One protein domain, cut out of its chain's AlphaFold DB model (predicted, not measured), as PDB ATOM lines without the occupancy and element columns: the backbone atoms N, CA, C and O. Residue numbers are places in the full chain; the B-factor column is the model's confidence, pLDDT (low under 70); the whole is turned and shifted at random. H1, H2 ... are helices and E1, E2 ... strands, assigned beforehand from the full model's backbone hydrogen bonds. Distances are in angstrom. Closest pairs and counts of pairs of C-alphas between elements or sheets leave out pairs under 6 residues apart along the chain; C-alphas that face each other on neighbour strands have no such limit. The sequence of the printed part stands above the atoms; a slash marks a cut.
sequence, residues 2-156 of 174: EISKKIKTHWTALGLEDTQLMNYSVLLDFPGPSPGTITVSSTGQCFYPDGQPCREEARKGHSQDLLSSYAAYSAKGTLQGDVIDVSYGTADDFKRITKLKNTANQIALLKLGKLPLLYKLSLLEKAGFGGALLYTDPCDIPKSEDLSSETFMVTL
ATOM      1  N   GLU A   2     184.176 331.167 212.152       87.06
ATOM      2  CA  GLU A   2     183.155 331.837 211.327       87.06
ATOM      3  C   GLU A   2     181.771 331.170 211.351       87.06
ATOM      4  O   GLU A   2     180.758 331.861 211.415       87.06
ATOM      5  N   ILE A   3     181.700 329.836 211.380       92.81
ATOM      6  CA  ILE A   3     180.414 329.117 211.432       92.81
ATOM      7  C   ILE A   3     179.680 329.393 212.752       92.81
ATOM      8  O   ILE A   3     178.504 329.748 212.735       92.81
ATOM      9  N   SER A   4     180.372 329.311 213.891       91.75
ATOM     10  CA  SER A   4     179.782 329.545 215.217       91.75
ATOM     11  C   SER A   4     179.177 330.948 215.347       91.75
ATOM     12  O   SER A   4     178.089 331.105 215.896       91.75
ATOM     13  N   LYS A   5     179.843 331.968 214.785       93.50
ATOM     14  CA  LYS A   5     179.312 333.339 214.735       93.50
ATOM     15  C   LYS A   5     178.059 333.430 213.862       93.50
ATOM     16  O   LYS A   5     177.077 334.022 214.295       93.50
ATOM     17  N   LYS A   6     178.067 332.817 212.670       95.12
ATOM     18  CA  LYS A   6     176.901 332.790 211.767       95.12
ATOM     19  C   LYS A   6     175.684 332.136 212.420       95.12
ATOM     20  O   LYS A   6     174.592 332.688 212.326       95.12
ATOM     21  N   ILE A   7     175.877 331.004 213.101       95.12
ATOM     22  CA  ILE A   7     174.805 330.310 213.831       95.12
ATOM     23  C   ILE A   7     174.236 331.216 214.920       95.12
ATOM     24  O   ILE A   7     173.023 331.407 214.967       95.12
ATOM     25  N   LYS A   8     175.098 331.837 215.739       94.00
ATOM     26  CA  LYS A   8     174.658 332.780 216.773       94.00
ATOM     27  C   LYS A   8     173.812 333.910 216.181       94.00
ATOM     28  O   LYS A   8     172.698 334.119 216.641       94.00
ATOM     29  N   THR A   9     174.299 334.582 215.135       94.44
ATOM     30  CA  THR A   9     173.556 335.663 214.465       94.44
ATOM     31  C   THR A   9     172.201 335.191 213.949       94.44
ATOM     32  O   THR A   9     171.203 335.889 214.109       94.44
ATOM     33  N   HIS A  10     172.150 334.005 213.341       96.00
ATOM     34  CA  HIS A  10     170.908 333.448 212.820       96.00
ATOM     35  C   HIS A  10     169.898 333.153 213.936       96.00
ATOM     36  O   HIS A  10     168.733 333.513 213.819       96.00
ATOM     37  N   TRP A  11     170.346 332.565 215.046       96.81
ATOM     38  CA  TRP A  11     169.502 332.297 216.212       96.81
ATOM     39  C   TRP A  11     168.970 333.574 216.860       96.81
ATOM     40  O   TRP A  11     167.780 333.642 217.161       96.81
ATOM     41  N   THR A  12     169.802 334.610 216.997       95.56
ATOM     42  CA  THR A  12     169.344 335.920 217.480       95.56
ATOM     43  C   THR A  12     168.277 336.514 216.554       95.56
ATOM     44  O   THR A  12     167.271 337.031 217.030       95.56
ATOM     45  N   ALA A  13     168.442 336.396 215.232       96.06
ATOM     46  CA  ALA A  13     167.462 336.888 214.259       96.06
ATOM     47  C   ALA A  13     166.113 336.143 214.312       96.06
ATOM     48  O   ALA A  13     165.088 336.714 213.948       96.06
ATOM     49  N   LEU A  14     166.101 334.891 214.780       97.38
ATOM     50  CA  LEU A  14     164.885 334.104 215.013       97.38
ATOM     51  C   LEU A  14     164.198 334.422 216.355       97.38
ATOM     52  O   LEU A  14     163.161 333.834 216.653       97.38
ATOM     53  N   GLY A  15     164.750 335.341 217.155       96.62
ATOM     54  CA  GLY A  15     164.174 335.766 218.433       96.62
ATOM     55  C   GLY A  15     164.672 334.993 219.658       96.62
ATOM     56  O   GLY A  15     164.060 335.094 220.714       96.62
ATOM     57  N   LEU A  16     165.765 334.223 219.551       96.69
ATOM     58  CA  LEU A  16     166.407 333.618 220.725       96.69
ATOM     59  C   LEU A  16     167.236 334.668 221.477       96.69
ATOM     60  O   LEU A  16     168.203 335.212 220.939       96.69
ATOM     61  N   GLU A  17     166.873 334.920 222.734       90.25
ATOM     62  CA  GLU A  17     167.436 336.009 223.543       90.25
ATOM     63  C   GLU A  17     168.778 335.624 224.208       90.25
ATOM     64  O   GLU A  17     169.748 336.378 224.127       90.25
ATOM     65  N   ASP A  18     168.909 334.404 224.740       90.50
ATOM     66  CA  ASP A  18     170.087 333.953 225.509       90.50
ATOM     67  C   ASP A  18     171.164 333.236 224.665       90.50
ATOM     68  O   ASP A  18     171.651 332.152 224.990       90.50
ATOM     69  N   THR A  19     171.571 333.835 223.544       92.75
ATOM     70  CA  THR A  19     172.582 333.229 222.651       92.75
ATOM     71  C   THR A  19     174.020 333.590 223.053       92.75
ATOM     72  O   THR A  19     174.513 334.704 222.843       92.75
ATOM     73  N   GLN A  20     174.764 332.622 223.594       91.06
ATOM     74  CA  GLN A  20     176.138 332.823 224.073       91.06
ATOM     75  C   GLN A  20     177.156 331.967 223.309       91.06
ATOM     76  O   GLN A  20     176.849 330.885 222.820       91.06
ATOM     77  N   LEU A  21     178.383 332.480 223.192       90.50
ATOM     78  CA  LEU A  21     179.533 331.702 222.734       90.50
ATOM     79  C   LEU A  21     180.399 331.423 223.955       90.50
ATOM     80  O   LEU A  21     180.868 332.363 224.594       90.50
ATOM     81  N   MET A  22     180.601 330.148 224.263       89.31
ATOM     82  CA  MET A  22     181.488 329.710 225.335       89.31
ATOM     83  C   MET A  22     182.687 328.999 224.720       89.31
ATOM     84  O   MET A  22     182.522 328.096 223.900       89.31
ATOM     85  N   ASN A  23     183.886 329.437 225.096       90.19
ATOM     86  CA  ASN A  23     185.133 328.874 224.597       90.19
ATOM     87  C   ASN A  23     185.709 327.902 225.624       90.19
ATOM     88  O   ASN A  23     185.711 328.184 226.822       90.19
ATOM     89  N   TYR A  24     186.252 326.797 225.124       90.94
ATOM     90  CA  TYR A  24     186.962 325.793 225.903       90.94
ATOM     91  C   TYR A  24     188.304 325.507 225.229       90.94
ATOM     92  O   TYR A  24     188.386 325.479 223.998       90.94
ATOM     93  N   SER A  25     189.342 325.291 226.033       92.38
ATOM     94  CA  SER A  25     190.659 324.858 225.564       92.38
ATOM     95  C   SER A  25     190.765 323.351 225.749       92.38
ATOM     96  O   SER A  25     191.061 322.889 226.844       92.38
ATOM     97  N   VAL A  26     190.483 322.594 224.691       92.44
ATOM     98  CA  VAL A  26     190.416 321.124 224.726       92.44
ATOM     99  C   VAL A  26     191.631 320.486 224.058       92.44
ATOM    100  O   VAL A  26     192.194 321.050 223.115       92.44
ATOM    101  N   LEU A  27     192.005 319.283 224.499       92.94
ATOM    102  CA  LEU A  27     193.018 318.487 223.814       92.94
ATOM    103  C   LEU A  27     192.413 317.815 222.576       92.94
ATOM    104  O   LEU A  27     191.630 316.867 222.674       92.94
ATOM    105  N   LEU A  28     192.819 318.287 221.401       91.44
ATOM    106  CA  LEU A  28     192.520 317.650 220.122       91.44
ATOM    107  C   LEU A  28     193.723 316.841 219.649       91.44
ATOM    108  O   LEU A  28     194.868 317.249 219.850       91.44
ATOM    109  N   ASP A  29     193.446 315.722 218.994       90.94
ATOM    110  CA  ASP A  29     194.447 314.978 218.243       90.94
ATOM    111  C   ASP A  29     194.225 315.202 216.747       90.94
ATOM    112  O   ASP A  29     193.090 315.326 216.283       90.94
ATOM    113  N   PHE A  30     195.322 315.301 216.008       87.88
ATOM    114  CA  PHE A  30     195.332 315.479 214.563       87.88
ATOM    115  C   PHE A  30     196.477 314.650 213.982       87.88
ATOM    116  O   PHE A  30     197.512 314.493 214.644       87.88
ATOM    117  N   PRO A  31     196.339 314.143 212.744       83.00
ATOM    118  CA  PRO A  31     197.438 313.452 212.092       83.00
ATOM    119  C   PRO A  31     198.666 314.368 212.021       83.00
ATOM    120  O   PRO A  31     198.564 315.573 211.784       83.00
ATOM    121  N   GLY A  32     199.841 313.785 212.261       77.19
ATOM    122  CA  GLY A  32     201.106 314.504 212.152       77.19
ATOM    123  C   GLY A  32     201.429 314.910 210.707       77.19
ATOM    124  O   GLY A  32     200.750 314.491 209.769       77.19
ATOM    125  N   PRO A  33     202.518 315.672 210.495       76.50
ATOM    126  CA  PRO A  33     202.941 316.094 209.155       76.50
ATOM    127  C   PRO A  33     203.314 314.913 208.246       76.50
ATOM    128  O   PRO A  33     203.295 315.031 207.022       76.50
ATOM    129  N   SER A  34     203.666 313.772 208.840       79.69
ATOM    130  CA  SER A  34     203.867 312.503 208.151       79.69
ATOM    131  C   SER A  34     202.695 311.562 208.448       79.69
ATOM    132  O   SER A  34     202.440 311.300 209.629       79.69
ATOM    133  N   PRO A  35     202.018 311.014 207.424       81.31
ATOM    134  CA  PRO A  35     200.981 310.012 207.637       81.31
ATOM    135  C   PRO A  35     201.586 308.732 208.226       81.31
ATOM    136  O   PRO A  35     202.749 308.407 207.971       81.31
ATOM    137  N   GLY A  36     200.780 307.991 208.990       86.44
ATOM    138  CA  GLY A  36     201.123 306.622 209.372       86.44
ATOM    139  C   GLY A  36     201.250 305.732 208.134       86.44
ATOM    140  O   GLY A  36     200.637 306.005 207.101       86.44
ATOM    141  N   THR A  37     202.045 304.673 208.224       91.94
ATOM    142  CA  THR A  37     202.233 303.718 207.127       91.94
ATOM    143  C   THR A  37     202.132 302.288 207.633       91.94
ATOM    144  O   THR A  37     202.438 301.991 208.788       91.94
ATOM    145  N   ILE A  38     201.697 301.395 206.750       94.12
ATOM    146  CA  ILE A  38     201.661 299.956 206.969       94.12
ATOM    147  C   ILE A  38     202.620 299.327 205.965       94.12
ATOM    148  O   ILE A  38     202.439 299.478 204.758       94.12
ATOM    149  N   THR A  39     203.633 298.614 206.453       95.06
ATOM    150  CA  THR A  39     204.662 298.007 205.600       95.06
ATOM    151  C   THR A  39     204.682 296.499 205.773       95.06
ATOM    152  O   THR A  39     204.808 295.990 206.885       95.06
ATOM    153  N   VAL A  40     204.618 295.772 204.661       95.25
ATOM    154  CA  VAL A  40     204.777 294.318 204.639       95.25
ATOM    155  C   VAL A  40     206.269 293.999 204.650       95.25
ATOM    156  O   VAL A  40     206.960 294.209 203.656       95.25
ATOM    157  N   SER A  41     206.786 293.485 205.768       92.94
ATOM    158  CA  SER A  41     208.234 293.290 205.955       92.94
ATOM    159  C   SER A  41     208.879 292.348 204.931       92.94
ATOM    160  O   SER A  41     210.042 292.536 204.593       92.94
ATOM    161  N   SER A  42     208.149 291.349 204.425       93.81
ATOM    162  CA  SER A  42     208.682 290.364 203.473       93.81
ATOM    163  C   SER A  42     208.880 290.916 202.059       93.81
ATOM    164  O   SER A  42     209.795 290.482 201.365       93.81
ATOM    165  N   THR A  43     208.038 291.857 201.627       94.69
ATOM    166  CA  THR A  43     208.074 292.431 200.270       94.69
ATOM    167  C   THR A  43     208.576 293.872 200.245       94.69
ATOM    168  O   THR A  43     208.897 294.388 199.178       94.69
ATOM    169  N   GLY A  44     208.614 294.546 201.397       93.00
ATOM    170  CA  GLY A  44     208.888 295.978 201.499       93.00
ATOM    171  C   GLY A  44     207.761 296.860 200.950       93.00
ATOM    172  O   GLY A  44     207.937 298.071 200.838       93.00
ATOM    173  N   GLN A  45     206.607 296.282 200.593       93.62
ATOM    174  CA  GLN A  45     205.463 297.052 200.109       93.62
ATOM    175  C   GLN A  45     204.900 297.916 201.234       93.62
ATOM    176  O   GLN A  45     204.635 297.421 202.328       93.62
ATOM    177  N   CYS A  46     204.706 299.196 200.937       91.94
ATOM    178  CA  CYS A  46     204.205 300.197 201.867       91.94
ATOM    179  C   CYS A  46     202.837 300.692 201.407       91.94
ATOM    180  O   CYS A  46     202.639 300.957 200.217       91.94
ATOM    181  N   PHE A  47     201.938 300.866 202.370       90.06
ATOM    182  CA  PHE A  47     200.587 301.371 202.190       90.06
ATOM    183  C   PHE A  47     200.293 302.511 203.169       90.06
ATOM    184  O   PHE A  47     200.768 302.504 204.310       90.06
ATOM    185  N   TYR A  48     199.495 303.480 202.734       87.88
ATOM    186  CA  TYR A  48     198.848 304.447 203.616       87.88
ATOM    187  C   TYR A  48     197.608 303.823 204.283       87.88
ATOM    188  O   TYR A  48     197.158 302.754 203.863       87.88
ATOM    189  N   PRO A  49     197.042 304.445 205.337       86.50
ATOM    190  CA  PRO A  49     195.912 303.871 206.069       86.50
ATOM    191  C   PRO A  49     194.615 303.770 205.249       86.50
ATOM    192  O   PRO A  49     193.691 303.079 205.660       86.50
ATOM    193  N   ASP A  50     194.545 304.436 204.096       80.31
ATOM    194  CA  ASP A  50     193.480 304.300 203.091       80.31
ATOM    195  C   ASP A  50     193.688 303.111 202.128       80.31
ATOM    196  O   ASP A  50     192.868 302.864 201.249       80.31
ATOM    197  N   GLY A  51     194.785 302.361 202.278       82.38
ATOM    198  CA  GLY A  51     195.136 301.225 201.430       82.38
ATOM    199  C   GLY A  51     195.877 301.593 200.143       82.38
ATOM    200  O   GLY A  51     196.279 300.691 199.403       82.38
ATOM    201  N   GLN A  52     196.116 302.878 199.860       82.75
ATOM    202  CA  GLN A  52     196.894 303.284 198.693       82.75
ATOM    203  C   GLN A  52     198.383 302.956 198.878       82.75
ATOM    204  O   GLN A  52     198.915 303.071 199.984       82.75
ATOM    205  N   PRO A  53     199.105 302.568 197.810       87.75
ATOM    206  CA  PRO A  53     200.539 302.340 197.899       87.75
ATOM    207  C   PRO A  53     201.280 303.650 198.200       87.75
ATOM    208  O   PRO A  53     200.946 304.701 197.652       87.75
ATOM    209  N   CYS A  54     202.345 303.575 199.000       85.62
ATOM    210  CA  CYS A  54     203.231 304.705 199.282       85.62
ATOM    211  C   CYS A  54     204.023 305.099 198.017       85.62
ATOM    212  O   CYS A  54     205.179 304.714 197.852       85.62
ATOM    213  N   ARG A  55     203.397 305.827 197.088       74.88
ATOM    214  CA  ARG A  55     204.025 306.406 195.889       74.88
ATOM    215  C   ARG A  55     203.890 307.922 195.914       74.88
ATOM    216  O   ARG A  55     202.879 308.450 196.371       74.88
ATOM    217  N   GLU A  56     204.891 308.629 195.392       58.38
ATOM    218  CA  GLU A  56     204.893 310.100 195.359       58.38
ATOM    219  C   GLU A  56     203.710 310.683 194.569       58.38
ATOM    220  O   GLU A  56     203.216 311.758 194.907       58.38
ATOM    221  N   GLU A  57     203.207 309.974 193.554       51.72
ATOM    222  CA  GLU A  57     202.102 310.451 192.713       51.72
ATOM    223  C   GLU A  57     200.731 310.383 193.405       51.72
ATOM    224  O   GLU A  57     199.852 311.175 193.072       51.72
ATOM    225  N   ALA A  58     200.557 309.508 194.405       50.12
ATOM    226  CA  ALA A  58     199.307 309.375 195.166       50.12
ATOM    227  C   ALA A  58     198.990 310.640 195.991       50.12
ATOM    228  O   ALA A  58     197.833 310.967 196.241       50.12
ATOM    229  N   ARG A  59     200.020 311.433 196.326       51.31
ATOM    230  CA  ARG A  59     199.872 312.725 197.019       51.31
ATOM    231  C   ARG A  59     199.368 313.861 196.127       51.31
ATOM    232  O   ARG A  59     198.996 314.902 196.652       51.31
ATOM    233  N   LYS A  60     199.370 313.706 194.794       45.94
ATOM    234  CA  LYS A  60     198.958 314.776 193.862       45.94
ATOM    235  C   LYS A  60     197.440 314.877 193.666       45.94
ATOM    236  O   LYS A  60     196.990 315.871 193.104       45.94
ATOM    237  N   GLY A  61     196.669 313.878 194.107       45.47
ATOM    238  CA  GLY A  61     195.206 313.844 193.962       45.47
ATOM    239  C   GLY A  61     194.425 314.308 195.193       45.47
ATOM    240  O   GLY A  61     193.269 314.700 195.064       45.47
ATOM    241  N   HIS A  62     195.051 314.312 196.371       47.62
ATOM    242  CA  HIS A  62     194.428 314.769 197.607       47.62
ATOM    243  C   HIS A  62     194.945 316.169 197.925       47.62
ATOM    244  O   HIS A  62     196.118 316.363 198.238       47.62
ATOM    245  N   SER A  63     194.067 317.165 197.796       43.34
ATOM    246  CA  SER A  63     194.306 318.506 198.329       43.34
ATOM    247  C   SER A  63     194.862 318.400 199.749       43.34
ATOM    248  O   SER A  63     194.359 317.595 200.531       43.34
ATOM    249  N   GLN A  64     195.831 319.248 200.101       46.00
ATOM    250  CA  GLN A  64     196.419 319.345 201.449       46.00
ATOM    251  C   GLN A  64     195.382 319.526 202.587       46.00
ATOM    252  O   GLN A  64     195.747 319.426 203.752       46.00
ATOM    253  N   ASP A  65     194.112 319.767 202.243       45.91
ATOM    254  CA  ASP A  65     192.953 319.910 203.132       45.91
ATOM    255  C   ASP A  65     192.209 318.602 203.478       45.91
ATOM    256  O   ASP A  65     191.391 318.594 204.397       45.91
ATOM    257  N   LEU A  66     192.447 317.490 202.770       54.44
ATOM    258  CA  LEU A  66     191.829 316.207 203.119       54.44
ATOM    259  C   LEU A  66     192.685 315.525 204.183       54.44
ATOM    260  O   LEU A  66     193.780 315.037 203.898       54.44
ATOM    261  N   LEU A  67     192.176 315.501 205.418       60.31
ATOM    262  CA  LEU A  67     192.733 314.686 206.496       60.31
ATOM    263  C   LEU A  67     192.937 313.263 205.962       60.31
ATOM    264  O   LEU A  67     191.998 312.645 205.458       60.31
ATOM    265  N   SER A  68     194.163 312.750 206.033       73.06
ATOM    266  CA  SER A  68     194.425 311.336 205.765       73.06
ATOM    267  C   SER A  68     193.656 310.467 206.757       73.06
ATOM    268  O   SER A  68     193.429 310.875 207.899       73.06
ATOM    269  N   SER A  69     193.292 309.256 206.336       85.25
ATOM    270  CA  SER A  69     192.692 308.260 207.224       85.25
ATOM    271  C   SER A  69     193.570 308.065 208.465       85.25
ATOM    272  O   SER A  69     194.780 307.849 208.343       85.25
ATOM    273  N   TYR A  70     192.994 308.193 209.663       89.00
ATOM    274  CA  TYR A  70     193.753 308.152 210.914       89.00
ATOM    275  C   TYR A  70     192.882 307.791 212.131       89.00
ATOM    276  O   TYR A  70     191.659 307.939 212.121       89.00
ATOM    277  N   ALA A  71     193.530 307.316 213.199       92.81
ATOM    278  CA  ALA A  71     192.896 307.035 214.483       92.81
ATOM    279  C   ALA A  71     193.270 308.104 215.525       92.81
ATOM    280  O   ALA A  71     194.400 308.122 216.023       92.81
ATOM    281  N   ALA A  72     192.304 308.961 215.865       93.25
ATOM    282  CA  ALA A  72     192.445 310.005 216.876       93.25
ATOM    283  C   ALA A  72     192.727 309.413 218.249       93.25
ATOM    284  O   ALA A  72     192.071 308.456 218.660       93.25
ATOM    285  N   TYR A  73     193.653 310.030 218.974       94.38
ATOM    286  CA  TYR A  73     194.126 309.634 220.297       94.38
ATOM    287  C   TYR A  73     194.843 308.274 220.316       94.38
ATOM    288  O   TYR A  73     194.989 307.665 221.375       94.38
ATOM    289  N   SER A  74     195.305 307.786 219.158       93.88
ATOM    290  CA  SER A  74     196.144 306.587 219.103       93.88
ATOM    291  C   SER A  74     197.549 306.851 219.650       93.88
ATOM    292  O   SER A  74     198.091 307.956 219.562       93.88
ATOM    293  N   ALA A  75     198.149 305.820 220.245       92.88
ATOM    294  CA  ALA A  75     199.514 305.910 220.742       92.88
ATOM    295  C   ALA A  75     200.500 306.096 219.578       92.88
ATOM    296  O   ALA A  75     200.407 305.430 218.546       92.88
ATOM    297  N   LYS A  76     201.483 306.981 219.762       91.12
ATOM    298  CA  LYS A  76     202.552 307.208 218.782       91.12
ATOM    299  C   LYS A  76     203.620 306.128 218.924       91.12
ATOM    300  O   LYS A  76     204.155 305.936 220.013       91.12
ATOM    301  N   GLY A  77     203.977 305.476 217.824       92.31
ATOM    302  CA  GLY A  77     205.056 304.495 217.803       92.31
ATOM    303  C   GLY A  77     205.065 303.648 216.539       92.31
ATOM    304  O   GLY A  77     204.216 303.805 215.663       92.31
ATOM    305  N   THR A  78     206.029 302.734 216.479       94.19
ATOM    306  CA  THR A  78     206.153 301.733 215.417       94.19
ATOM    307  C   THR A  78     206.079 300.355 216.050       94.19
ATOM    308  O   THR A  78     206.776 300.080 217.026       94.19
ATOM    309  N   LEU A  79     205.257 299.486 215.473       95.94
ATOM    310  CA  LEU A  79     205.106 298.102 215.893       95.94
ATOM    311  C   LEU A  79     205.396 297.182 214.710       95.94
ATOM    312  O   LEU A  79     204.881 297.393 213.614       95.94
ATOM    313  N   GLN A  80     206.194 296.147 214.955       96.19
ATOM    314  CA  GLN A  80     206.415 295.054 214.020       96.19
ATOM    315  C   GLN A  80     205.979 293.750 214.687       96.19
ATOM    316  O   GLN A  80     206.426 293.432 215.787       96.19
ATOM    317  N   GLY A  81     205.112 293.008 214.009       94.94
ATOM    318  CA  GLY A  81     204.574 291.733 214.467       94.94
ATOM    319  C   GLY A  81     203.753 291.075 213.364       94.94
ATOM    320  O   GLY A  81     203.457 291.708 212.346       94.94
ATOM    321  N   ASP A  82     203.385 289.815 213.565       94.81
ATOM    322  CA  ASP A  82     202.470 289.128 212.665       94.81
ATOM    323  C   ASP A  82     201.068 289.722 212.789       94.81
ATOM    324  O   ASP A  82     200.625 290.174 213.853       94.81
ATOM    325  N   VAL A  83     200.348 289.690 211.672       95.12
ATOM    326  CA  VAL A  83     198.954 290.114 211.616       95.12
ATOM    327  C   VAL A  83     198.058 288.916 211.913       95.12
ATOM    328  O   VAL A  83     198.123 287.881 211.245       95.12
ATOM    329  N   ILE A  84     197.194 289.051 212.916       94.81
ATOM    330  CA  ILE A  84     196.201 288.042 213.281       94.81
ATOM    331  C   ILE A  84     194.813 288.615 213.009       94.81
ATOM    332  O   ILE A  84     194.427 289.617 213.606       94.81
ATOM    333  N   ASP A  85     194.050 287.960 212.134       94.12
ATOM    334  CA  ASP A  85     192.635 288.273 211.930       94.12
ATOM    335  C   ASP A  85     191.832 287.909 213.186       94.12
ATOM    336  O   ASP A  85     191.772 286.744 213.590       94.12
ATOM    337  N   VAL A  86     191.249 288.932 213.815       94.75
ATOM    338  CA  VAL A  86     190.408 288.802 215.012       94.75
ATOM    339  C   VAL A  86     188.914 288.944 214.689       94.75
ATOM    340  O   VAL A  86     188.088 289.052 215.597       94.75
ATOM    341  N   SER A  87     188.551 288.942 213.403       94.19
ATOM    342  CA  SER A  87     187.203 289.176 212.888       94.19
ATOM    343  C   SER A  87     186.554 290.398 213.546       94.19
ATOM    344  O   SER A  87     187.070 291.503 213.420       94.19
ATOM    345  N   TYR A  88     185.429 290.233 214.253       94.62
ATOM    346  CA  TYR A  88     184.696 291.339 214.873       94.62
ATOM    347  C   TYR A  88     185.125 291.604 216.319       94.62
ATOM    348  O   TYR A  88     184.517 292.446 216.976       94.62
ATOM    349  N   GLY A  89     186.143 290.904 216.834       91.62
ATOM    350  CA  GLY A  89     186.599 291.060 218.214       91.62
ATOM    351  C   GLY A  89     185.511 290.707 219.228       91.62
ATOM    352  O   GLY A  89     185.311 291.429 220.204       91.62
ATOM    353  N   THR A  90     184.748 289.641 218.981       88.88
ATOM    354  CA  THR A  90     183.781 289.128 219.960       88.88
ATOM    355  C   THR A  90     184.482 288.295 221.030       88.88
ATOM    356  O   THR A  90     185.574 287.770 220.811       88.88
ATOM    357  N   ALA A  91     183.847 288.112 222.190       84.12
ATOM    358  CA  ALA A  91     184.402 287.279 223.261       84.12
ATOM    359  C   ALA A  91     184.767 285.857 222.784       84.12
ATOM    360  O   ALA A  91     185.756 285.286 223.245       84.12
ATOM    361  N   ASP A  92     184.007 285.291 221.843       86.19
ATOM    362  CA  ASP A  92     184.290 283.967 221.292       86.19
ATOM    363  C   ASP A  92     185.433 283.983 220.268       86.19
ATOM    364  O   ASP A  92     186.226 283.038 220.241       86.19
ATOM    365  N   ASP A  93     185.602 285.064 219.496       87.31
ATOM    366  CA  ASP A  93     186.805 285.275 218.673       87.31
ATOM    367  C   ASP A  93     188.060 285.250 219.552       87.31
ATOM    368  O   ASP A  93     188.995 284.491 219.289       87.31
ATOM    369  N   PHE A  94     188.041 285.978 220.671       81.44
ATOM    370  CA  PHE A  94     189.161 286.010 221.614       81.44
ATOM    371  C   PHE A  94     189.460 284.651 222.244       81.44
ATOM    372  O   PHE A  94     190.624 284.243 222.309       81.44
ATOM    373  N   LYS A  95     188.430 283.912 222.679       83.75
ATOM    374  CA  LYS A  95     188.607 282.559 223.238       83.75
ATOM    375  C   LYS A  95     189.254 281.601 222.244       83.75
ATOM    376  O   LYS A  95     189.969 280.693 222.662       83.75
ATOM    377  N   ARG A  96     188.980 281.754 220.946       85.50
ATOM    378  CA  ARG A  96     189.601 280.930 219.901       85.50
ATOM    379  C   ARG A  96     191.059 281.317 219.692       85.50
ATOM    380  O   ARG A  96     191.922 280.446 219.683       85.50
ATOM    381  N   ILE A  97     191.337 282.611 219.577       85.69
ATOM    382  CA  ILE A  97     192.668 283.116 219.223       85.69
ATOM    383  C   ILE A  97     193.682 282.853 220.334       85.69
ATOM    384  O   ILE A  97     194.755 282.323 220.059       85.69
ATOM    385  N   THR A  98     193.307 283.115 221.585       76.88
ATOM    386  CA  THR A  98     194.174 282.893 222.762       76.88
ATOM    387  C   THR A  98     194.568 281.429 222.967       76.88
ATOM    388  O   THR A  98     195.598 281.150 223.570       76.88
ATOM    389  N   LYS A  99     193.781 280.478 222.448       82.62
ATOM    390  CA  LYS A  99     194.109 279.044 222.486       82.62
ATOM    391  C   LYS A  99     195.036 278.598 221.357       82.62
ATOM    392  O   LYS A  99     195.674 277.560 221.484       82.62
ATOM    393  N   LEU A 100     195.052 279.327 220.243       77.31
ATOM    394  CA  LEU A 100     195.706 278.899 219.005       77.31
ATOM    395  C   LEU A 100     197.038 279.601 218.761       77.31
ATOM    396  O   LEU A 100     197.905 279.040 218.096       77.31
ATOM    397  N   LYS A 101     197.188 280.840 219.236       77.94
ATOM    398  CA  LYS A 101     198.326 281.694 218.897       77.94
ATOM    399  C   LYS A 101     198.825 282.457 220.114       77.94
ATOM    400  O   LYS A 101     198.042 282.881 220.957       77.94
ATOM    401  N   ASN A 102     200.136 282.680 220.149       86.25
ATOM    402  CA  ASN A 102     200.711 283.687 221.025       86.25
ATOM    403  C   ASN A 102     200.361 285.072 220.465       86.25
ATOM    404  O   ASN A 102     200.692 285.383 219.324       86.25
ATOM    405  N   THR A 103     199.668 285.876 221.258       87.38
ATOM    406  CA  THR A 103     199.193 287.216 220.897       87.38
ATOM    407  C   THR A 103     200.135 288.325 221.353       87.38
ATOM    408  O   THR A 103     199.932 289.476 220.977       87.38
ATOM    409  N   ALA A 104     201.180 287.991 222.120       91.62
ATOM    410  CA  ALA A 104     202.124 288.961 222.654       91.62
ATOM    411  C   ALA A 104     202.787 289.770 221.530       91.62
ATOM    412  O   ALA A 104     203.467 289.211 220.664       91.62
ATOM    413  N   ASN A 105     202.591 291.090 221.577       91.56
ATOM    414  CA  ASN A 105     203.159 292.065 220.646       91.56
ATOM    415  C   ASN A 105     202.778 291.836 219.167       91.56
ATOM    416  O   ASN A 105     203.487 292.276 218.264       91.56
ATOM    417  N   GLN A 106     201.664 291.142 218.914       95.62
ATOM    418  CA  GLN A 106     201.124 290.932 217.568       95.62
ATOM    419  C   GLN A 106     200.206 292.087 217.152       95.62
ATOM    420  O   GLN A 106     199.732 292.855 217.998       95.62
ATOM    421  N   ILE A 107     199.933 292.194 215.850       97.25
ATOM    422  CA  ILE A 107     199.032 293.195 215.273       97.25
ATOM    423  C   ILE A 107     197.674 292.538 215.011       97.25
ATOM    424  O   ILE A 107     197.574 291.544 214.295       97.25
ATOM    425  N   ALA A 108     196.604 293.087 215.576       96.62
ATOM    426  CA  ALA A 108     195.250 292.601 215.334       96.62
ATOM    427  C   ALA A 108     194.657 293.214 214.062       96.62
ATOM    428  O   ALA A 108     194.637 294.432 213.930       96.62
ATOM    429  N   LEU A 109     194.104 292.406 213.162       96.31
ATOM    430  CA  LEU A 109     193.262 292.886 212.065       96.31
ATOM    431  C   LEU A 109     191.793 292.790 212.493       96.31
ATOM    432  O   LEU A 109     191.253 291.691 212.622       96.31
ATOM    433  N   LEU A 110     191.166 293.937 212.762       96.56
ATOM    434  CA  LEU A 110     189.866 294.041 213.428       96.56
ATOM    435  C   LEU A 110     188.816 294.722 212.540       96.56
ATOM    436  O   LEU A 110     188.974 295.872 212.127       96.56
ATOM    437  N   LYS A 111     187.684 294.040 212.346       95.62
ATOM    438  CA  LYS A 111     186.489 294.581 211.687       95.62
ATOM    439  C   LYS A 111     185.765 295.577 212.591       95.62
ATOM    440  O   LYS A 111     185.556 295.339 213.792       95.62
ATOM    441  N   LEU A 112     185.323 296.691 212.014       93.00
ATOM    442  CA  LEU A 112     184.380 297.605 212.654       93.00
ATOM    443  C   LEU A 112     182.978 296.985 212.790       93.00
ATOM    444  O   LEU A 112     182.667 295.971 212.182       93.00
ATOM    445  N   GLY A 113     182.143 297.576 213.650       91.50
ATOM    446  CA  GLY A 113     180.775 297.105 213.896       91.50
ATOM    447  C   GLY A 113     180.640 296.020 214.974       91.50
ATOM    448  O   GLY A 113     181.605 295.678 215.669       91.50
ATOM    449  N   LYS A 114     179.399 295.524 215.111       90.62
ATOM    450  CA  LYS A 114     178.854 294.539 216.080       90.62
ATOM    451  C   LYS A 114     178.967 294.903 217.570       90.62
ATOM    452  O   LYS A 114     177.996 294.736 218.298       90.62
ATOM    453  N   LEU A 115     180.117 295.400 218.022       92.38
ATOM    454  CA  LEU A 115     180.387 295.830 219.399       92.38
ATOM    455  C   LEU A 115     181.095 297.198 219.411       92.38
ATOM    456  O   LEU A 115     181.789 297.524 218.440       92.38
ATOM    457  N   PRO A 116     180.984 297.986 220.502       94.06
ATOM    458  CA  PRO A 116     181.677 299.269 220.628       94.06
ATOM    459  C   PRO A 116     183.193 299.139 220.420       94.06
ATOM    460  O   PRO A 116     183.832 298.263 221.003       94.06
ATOM    461  N   LEU A 117     183.784 300.020 219.604       94.69
ATOM    462  CA  LEU A 117     185.201 299.948 219.218       94.69
ATOM    463  C   LEU A 117     186.144 299.922 220.428       94.69
ATOM    464  O   LEU A 117     186.978 299.027 220.533       94.69
ATOM    465  N   LEU A 118     185.973 300.861 221.363       95.12
ATOM    466  CA  LEU A 118     186.826 300.969 222.553       95.12
ATOM    467  C   LEU A 118     186.762 299.723 223.434       95.12
ATOM    468  O   LEU A 118     187.776 299.289 223.975       95.12
ATOM    469  N   TYR A 119     185.585 299.102 223.529       93.69
ATOM    470  CA  TYR A 119     185.433 297.842 224.245       93.69
ATOM    471  C   TYR A 119     186.276 296.738 223.593       93.69
ATOM    472  O   TYR A 119     187.059 296.086 224.281       93.69
ATOM    473  N   LYS A 120     186.196 296.584 222.264       94.44
ATOM    474  CA  LYS A 120     186.996 295.598 221.515       94.44
ATOM    475  C   LYS A 120     188.499 295.831 221.672       94.44
ATOM    476  O   LYS A 120     189.235 294.882 221.928       94.44
ATOM    477  N   LEU A 121     188.947 297.084 221.567       95.06
ATOM    478  CA  LEU A 121     190.354 297.449 221.749       95.06
ATOM    479  C   LEU A 121     190.846 297.134 223.166       95.06
ATOM    480  O   LEU A 121     191.918 296.558 223.313       95.06
ATOM    481  N   SER A 122     190.030 297.393 224.195       93.56
ATOM    482  CA  SER A 122     190.386 297.040 225.577       93.56
ATOM    483  C   SER A 122     190.567 295.530 225.784       93.56
ATOM    484  O   SER A 122     191.373 295.099 226.609       93.56
ATOM    485  N   LEU A 123     189.827 294.699 225.039       92.38
ATOM    486  CA  LEU A 123     189.985 293.245 225.073       92.38
ATOM    487  C   LEU A 123     191.252 292.793 224.336       92.38
ATOM    488  O   LEU A 123     191.930 291.889 224.820       92.38
ATOM    489  N   LEU A 124     191.592 293.428 223.207       93.06
ATOM    490  CA  LEU A 124     192.838 293.164 222.477       93.06
ATOM    491  C   LEU A 124     194.067 293.509 223.318       93.06
ATOM    492  O   LEU A 124     194.982 292.694 223.421       93.06
ATOM    493  N   GLU A 125     194.052 294.669 223.970       92.62
ATOM    494  CA  GLU A 125     195.116 295.094 224.877       92.62
ATOM    495  C   GLU A 125     195.292 294.090 226.029       92.62
ATOM    496  O   GLU A 125     196.395 293.600 226.266       92.62
ATOM    497  N   LYS A 126     194.196 293.675 226.681       90.56
ATOM    498  CA  LYS A 126     194.228 292.639 227.735       90.56
ATOM    499  C   LYS A 126     194.719 291.281 227.238       90.56
ATOM    500  O   LYS A 126     195.285 290.518 228.016       90.56
ATOM    501  N   ALA A 127     194.490 290.968 225.966       89.69
ATOM    502  CA  ALA A 127     195.000 289.762 225.329       89.69
ATOM    503  C   ALA A 127     196.477 289.886 224.903       89.69
ATOM    504  O   ALA A 127     197.036 288.912 224.406       89.69
ATOM    505  N   GLY A 128     197.129 291.036 225.101       91.81
ATOM    506  CA  GLY A 128     198.557 291.236 224.842       91.81
ATOM    507  C   GLY A 128     198.908 291.655 223.414       91.81
ATOM    508  O   GLY A 128     200.091 291.651 223.065       91.81
ATOM    509  N   PHE A 129     197.917 292.019 222.593       95.12
ATOM    510  CA  PHE A 129     198.181 292.615 221.282       95.12
ATOM    511  C   PHE A 129     198.892 293.961 221.442       95.12
ATOM    512  O   PHE A 129     198.535 294.755 222.310       95.12
ATOM    513  N   GLY A 130     199.877 294.227 220.584       95.31
ATOM    514  CA  GLY A 130     200.630 295.484 220.612       95.31
ATOM    515  C   GLY A 130     199.942 296.621 219.850       95.31
ATOM    516  O   GLY A 130     200.255 297.788 220.068       95.31
ATOM    517  N   GLY A 131     199.029 296.296 218.932       96.25
ATOM    518  CA  GLY A 131     198.348 297.270 218.083       96.25
ATOM    519  C   GLY A 131     197.229 296.647 217.254       96.25
ATOM    520  O   GLY A 131     197.075 295.424 217.217       96.25
ATOM    521  N   ALA A 132     196.441 297.491 216.588       96.44
ATOM    522  CA  ALA A 132     195.318 297.061 215.763       96.44
ATOM    523  C   ALA A 132     195.244 297.837 214.441       96.44
ATOM    524  O   ALA A 132     195.400 299.057 214.416       96.44
ATOM    525  N   LEU A 133     194.948 297.117 213.363       95.69
ATOM    526  CA  LEU A 133     194.528 297.641 212.071       95.69
ATOM    527  C   LEU A 133     193.010 297.504 211.975       95.69
ATOM    528  O   LEU A 133     192.464 296.412 212.146       95.69
ATOM    529  N   LEU A 134     192.335 298.621 211.731       95.12
ATOM    530  CA  LEU A 134     190.879 298.703 211.694       95.12
ATOM    531  C   LEU A 134     190.404 298.798 210.250       95.12
ATOM    532  O   LEU A 134     190.986 299.540 209.466       95.12
ATOM    533  N   TYR A 135     189.332 298.086 209.919       92.19
ATOM    534  CA  TYR A 135     188.707 298.189 208.603       92.19
ATOM    535  C   TYR A 135     187.200 297.947 208.671       92.19
ATOM    536  O   TYR A 135     186.689 297.300 209.591       92.19
ATOM    537  N   THR A 136     186.489 298.463 207.675       90.38
ATOM    538  CA  THR A 136     185.079 298.143 207.442       90.38
ATOM    539  C   THR A 136     185.003 296.909 206.550       90.38
ATOM    540  O   THR A 136     185.601 296.886 205.475       90.38
ATOM    541  N   ASP A 137     184.295 295.868 206.992       90.81
ATOM    542  CA  ASP A 137     184.078 294.669 206.178       90.81
ATOM    543  C   ASP A 137     183.164 295.024 204.988       90.81
ATOM    544  O   ASP A 137     182.066 295.535 205.224       90.81
ATOM    545  N   PRO A 138     183.550 294.743 203.728       87.88
ATOM    546  CA  PRO A 138     182.692 294.981 202.568       87.88
ATOM    547  C   PRO A 138     181.308 294.327 202.659       87.88
ATOM    548  O   PRO A 138     180.360 294.809 202.050       87.88
ATOM    549  N   CYS A 139     181.169 293.247 203.433       89.50
ATOM    550  CA  CYS A 139     179.885 292.583 203.659       89.50
ATOM    551  C   CYS A 139     178.933 293.385 204.562       89.50
ATOM    552  O   CYS A 139     177.730 293.126 204.543       89.50
ATOM    553  N   ASP A 140     179.459 294.317 205.362       88.62
ATOM    554  CA  ASP A 140     178.687 295.202 206.240       88.62
ATOM    555  C   ASP A 140     178.340 296.544 205.552       88.62
ATOM    556  O   ASP A 140     177.548 297.315 206.094       88.62
ATOM    557  N   ILE A 141     178.891 296.822 204.360       83.88
ATOM    558  CA  ILE A 141     178.608 298.040 203.586       83.88
ATOM    559  C   ILE A 141     177.335 297.827 202.744       83.88
ATOM    560  O   ILE A 141     177.227 296.822 202.028       83.88
ATOM    561  N   PRO A 142     176.351 298.746 202.783       82.38
ATOM    562  CA  PRO A 142     175.204 298.698 201.884       82.38
ATOM    563  C   PRO A 142     175.655 298.694 200.417       82.38
ATOM    564  O   PRO A 142     176.450 299.528 200.001       82.38
ATOM    565  N   LYS A 143     175.094 297.805 199.585       74.31
ATOM    566  CA  LYS A 143     175.483 297.654 198.161       74.31
ATOM    567  C   LYS A 143     175.317 298.920 197.303       74.31
ATOM    568  O   LYS A 143     175.752 298.930 196.158       74.31
ATOM    569  N   SER A 144     174.624 299.932 197.814       70.88
ATOM    570  CA  SER A 144     174.404 301.223 197.163       70.88
ATOM    571  C   SER A 144     175.524 302.239 197.408       70.88
ATOM    572  O   SER A 144     175.471 303.315 196.822       70.88
ATOM    573  N   GLU A 145     176.492 301.937 198.274       70.06
ATOM    574  CA  GLU A 145     177.559 302.857 198.673       70.06
ATOM    575  C   GLU A 145     178.919 302.375 198.154       70.06
ATOM    576  O   GLU A 145     179.301 301.220 198.346       70.06
ATOM    577  N   ASP A 146     179.655 303.278 197.504       66.69
ATOM    578  CA  ASP A 146     181.065 303.089 197.163       66.69
ATOM    579  C   ASP A 146     181.913 303.919 198.134       66.69
ATOM    580  O   ASP A 146     181.942 305.145 198.056       66.69
ATOM    581  N   LEU A 147     182.571 303.242 199.078       66.19
ATOM    582  CA  LEU A 147     183.423 303.871 200.095       66.19
ATOM    583  C   LEU A 147     184.905 303.902 199.693       66.19
ATOM    584  O   LEU A 147     185.754 304.251 200.511       66.19
ATOM    585  N   SER A 148     185.246 303.523 198.455       61.59
ATOM    586  CA  SER A 148     186.641 303.355 198.018       61.59
ATOM    587  C   SER A 148     187.478 304.642 198.039       61.59
ATOM    588  O   SER A 148     188.706 304.566 198.039       61.59
ATOM    589  N   SER A 149     186.837 305.812 198.088       58.75
ATOM    590  CA  SER A 149     187.495 307.124 198.123       58.75
ATOM    591  C   SER A 149     187.266 307.921 199.410       58.75
ATOM    592  O   SER A 149     187.664 309.085 199.470       58.75
ATOM    593  N   GLU A 150     186.597 307.355 200.418       68.56
ATOM    594  CA  GLU A 150     186.281 308.092 201.644       68.56
ATOM    595  C   GLU A 150     187.412 308.011 202.675       68.56
ATOM    596  O   GLU A 150     187.952 306.943 202.967       68.56
ATOM    597  N   THR A 151     187.754 309.159 203.268       68.62
ATOM    598  CA  THR A 151     188.666 309.209 204.412       68.62
ATOM    599  C   THR A 151     188.073 308.421 205.576       68.62
ATOM    600  O   THR A 151     186.982 308.712 206.066       68.62
ATOM    601  N   PHE A 152     188.845 307.472 206.092       78.06
ATOM    602  CA  PHE A 152     188.470 306.655 207.233       78.06
ATOM    603  C   PHE A 152     189.059 307.226 208.526       78.06
ATOM    604  O   PHE A 152     190.269 307.164 208.758       78.06
ATOM    605  N   MET A 153     188.205 307.775 209.391       85.81
ATOM    606  CA  MET A 153     188.615 308.321 210.685       85.81
ATOM    607  C   MET A 153     187.872 307.640 211.830       85.81
ATOM    608  O   MET A 153     186.651 307.499 211.804       85.81
ATOM    609  N   VAL A 154     188.608 307.274 212.877       91.50
ATOM    610  CA  VAL A 154     188.031 306.792 214.138       91.50
ATOM    611  C   VAL A 154     188.583 307.591 215.309       91.50
ATOM    612  O   VAL A 154     189.692 308.112 215.241       91.50
ATOM    613  N   THR A 155     187.828 307.659 216.403       93.25
ATOM    614  CA  THR A 155     188.304 308.232 217.666       93.25
ATOM    615  C   THR A 155     188.499 307.146 218.711       93.25
ATOM    616  O   THR A 155     187.634 306.285 218.889       93.25
ATOM    617  N   LEU A 156     189.646 307.188 219.392       94.94
ATOM    618  CA  LEU A 156     189.967 306.316 220.518       94.94
ATOM    619  C   LEU A 156     189.690 306.979 221.882       94.94
ATOM    620  O   LEU A 156     190.044 306.432 222.923       94.94
TER     621      LEU A 156
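Overview. This is residues 2 to 156 of the 174 residues of the protein "inactive N-acetylated-alpha-linked acidic dipeptidase-like protein 2" of Mesocricetus auratus (UniProt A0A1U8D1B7). With little regular structure, the model has a body at one end, the small sheet E2 E3 E4 with H4 over one face, and H1 far off at the other end, before the long unnamed stretch 14 to 55. E1 and E5 pair between them. The 155 printed residues include four helices and five strands, H1 H2 E1 E2 H3 E3 H4 E4 E5, class mixed, 56 residues in named elements; the whole is loose, radius of gyration of the C-alphas 20.2 A, spans 65 by 40 by 37 A.

Arrangement. H1, residues 2 to 13, is apart from H2, residues 56 to 60. E1, residues 70 to 72, is parallel to E5, residues 153 to 155; N 72 and O 154 are 2.8 A apart. E2, residues 83 to 85, and E3, residues 107 to 111, are parallel, N 109 to O 84 2.8 A; so are E3 and E4, residues 131 to 135, N 133 to O 108 2.8 A. H4, residues 117 to 126, is on this sheet, height 9.8 A; the closest C-alphas of H4 and E3, Leu 124 and Ala 108, are 7.6 A apart. H3, residues 91 to 100, is not on it but near H4. E2, H3, E3 and E3, H4, E4 are strand-helix-strand units, parallel strands joined through a helix, with right-handed crossovers. In H1 and H4 every O i to N i+4 pair is within hydrogen-bond range, in H3 5 of 6, in H2 0 of 1, with 1 of 2 O i to N i+3.

Along the chain. H1 begins at C-alpha 2 (183.155, 331.837, 211.327) and measures 16.7 A; E5 ends at C-alpha 155 (188.304, 308.232, 217.666).

Size, cuts and confidence. The printed part has no cut. The links H1 to H2 and E4 to E5 are long. Residues 56 to 67 and 146 to 151 have pLDDT under 70.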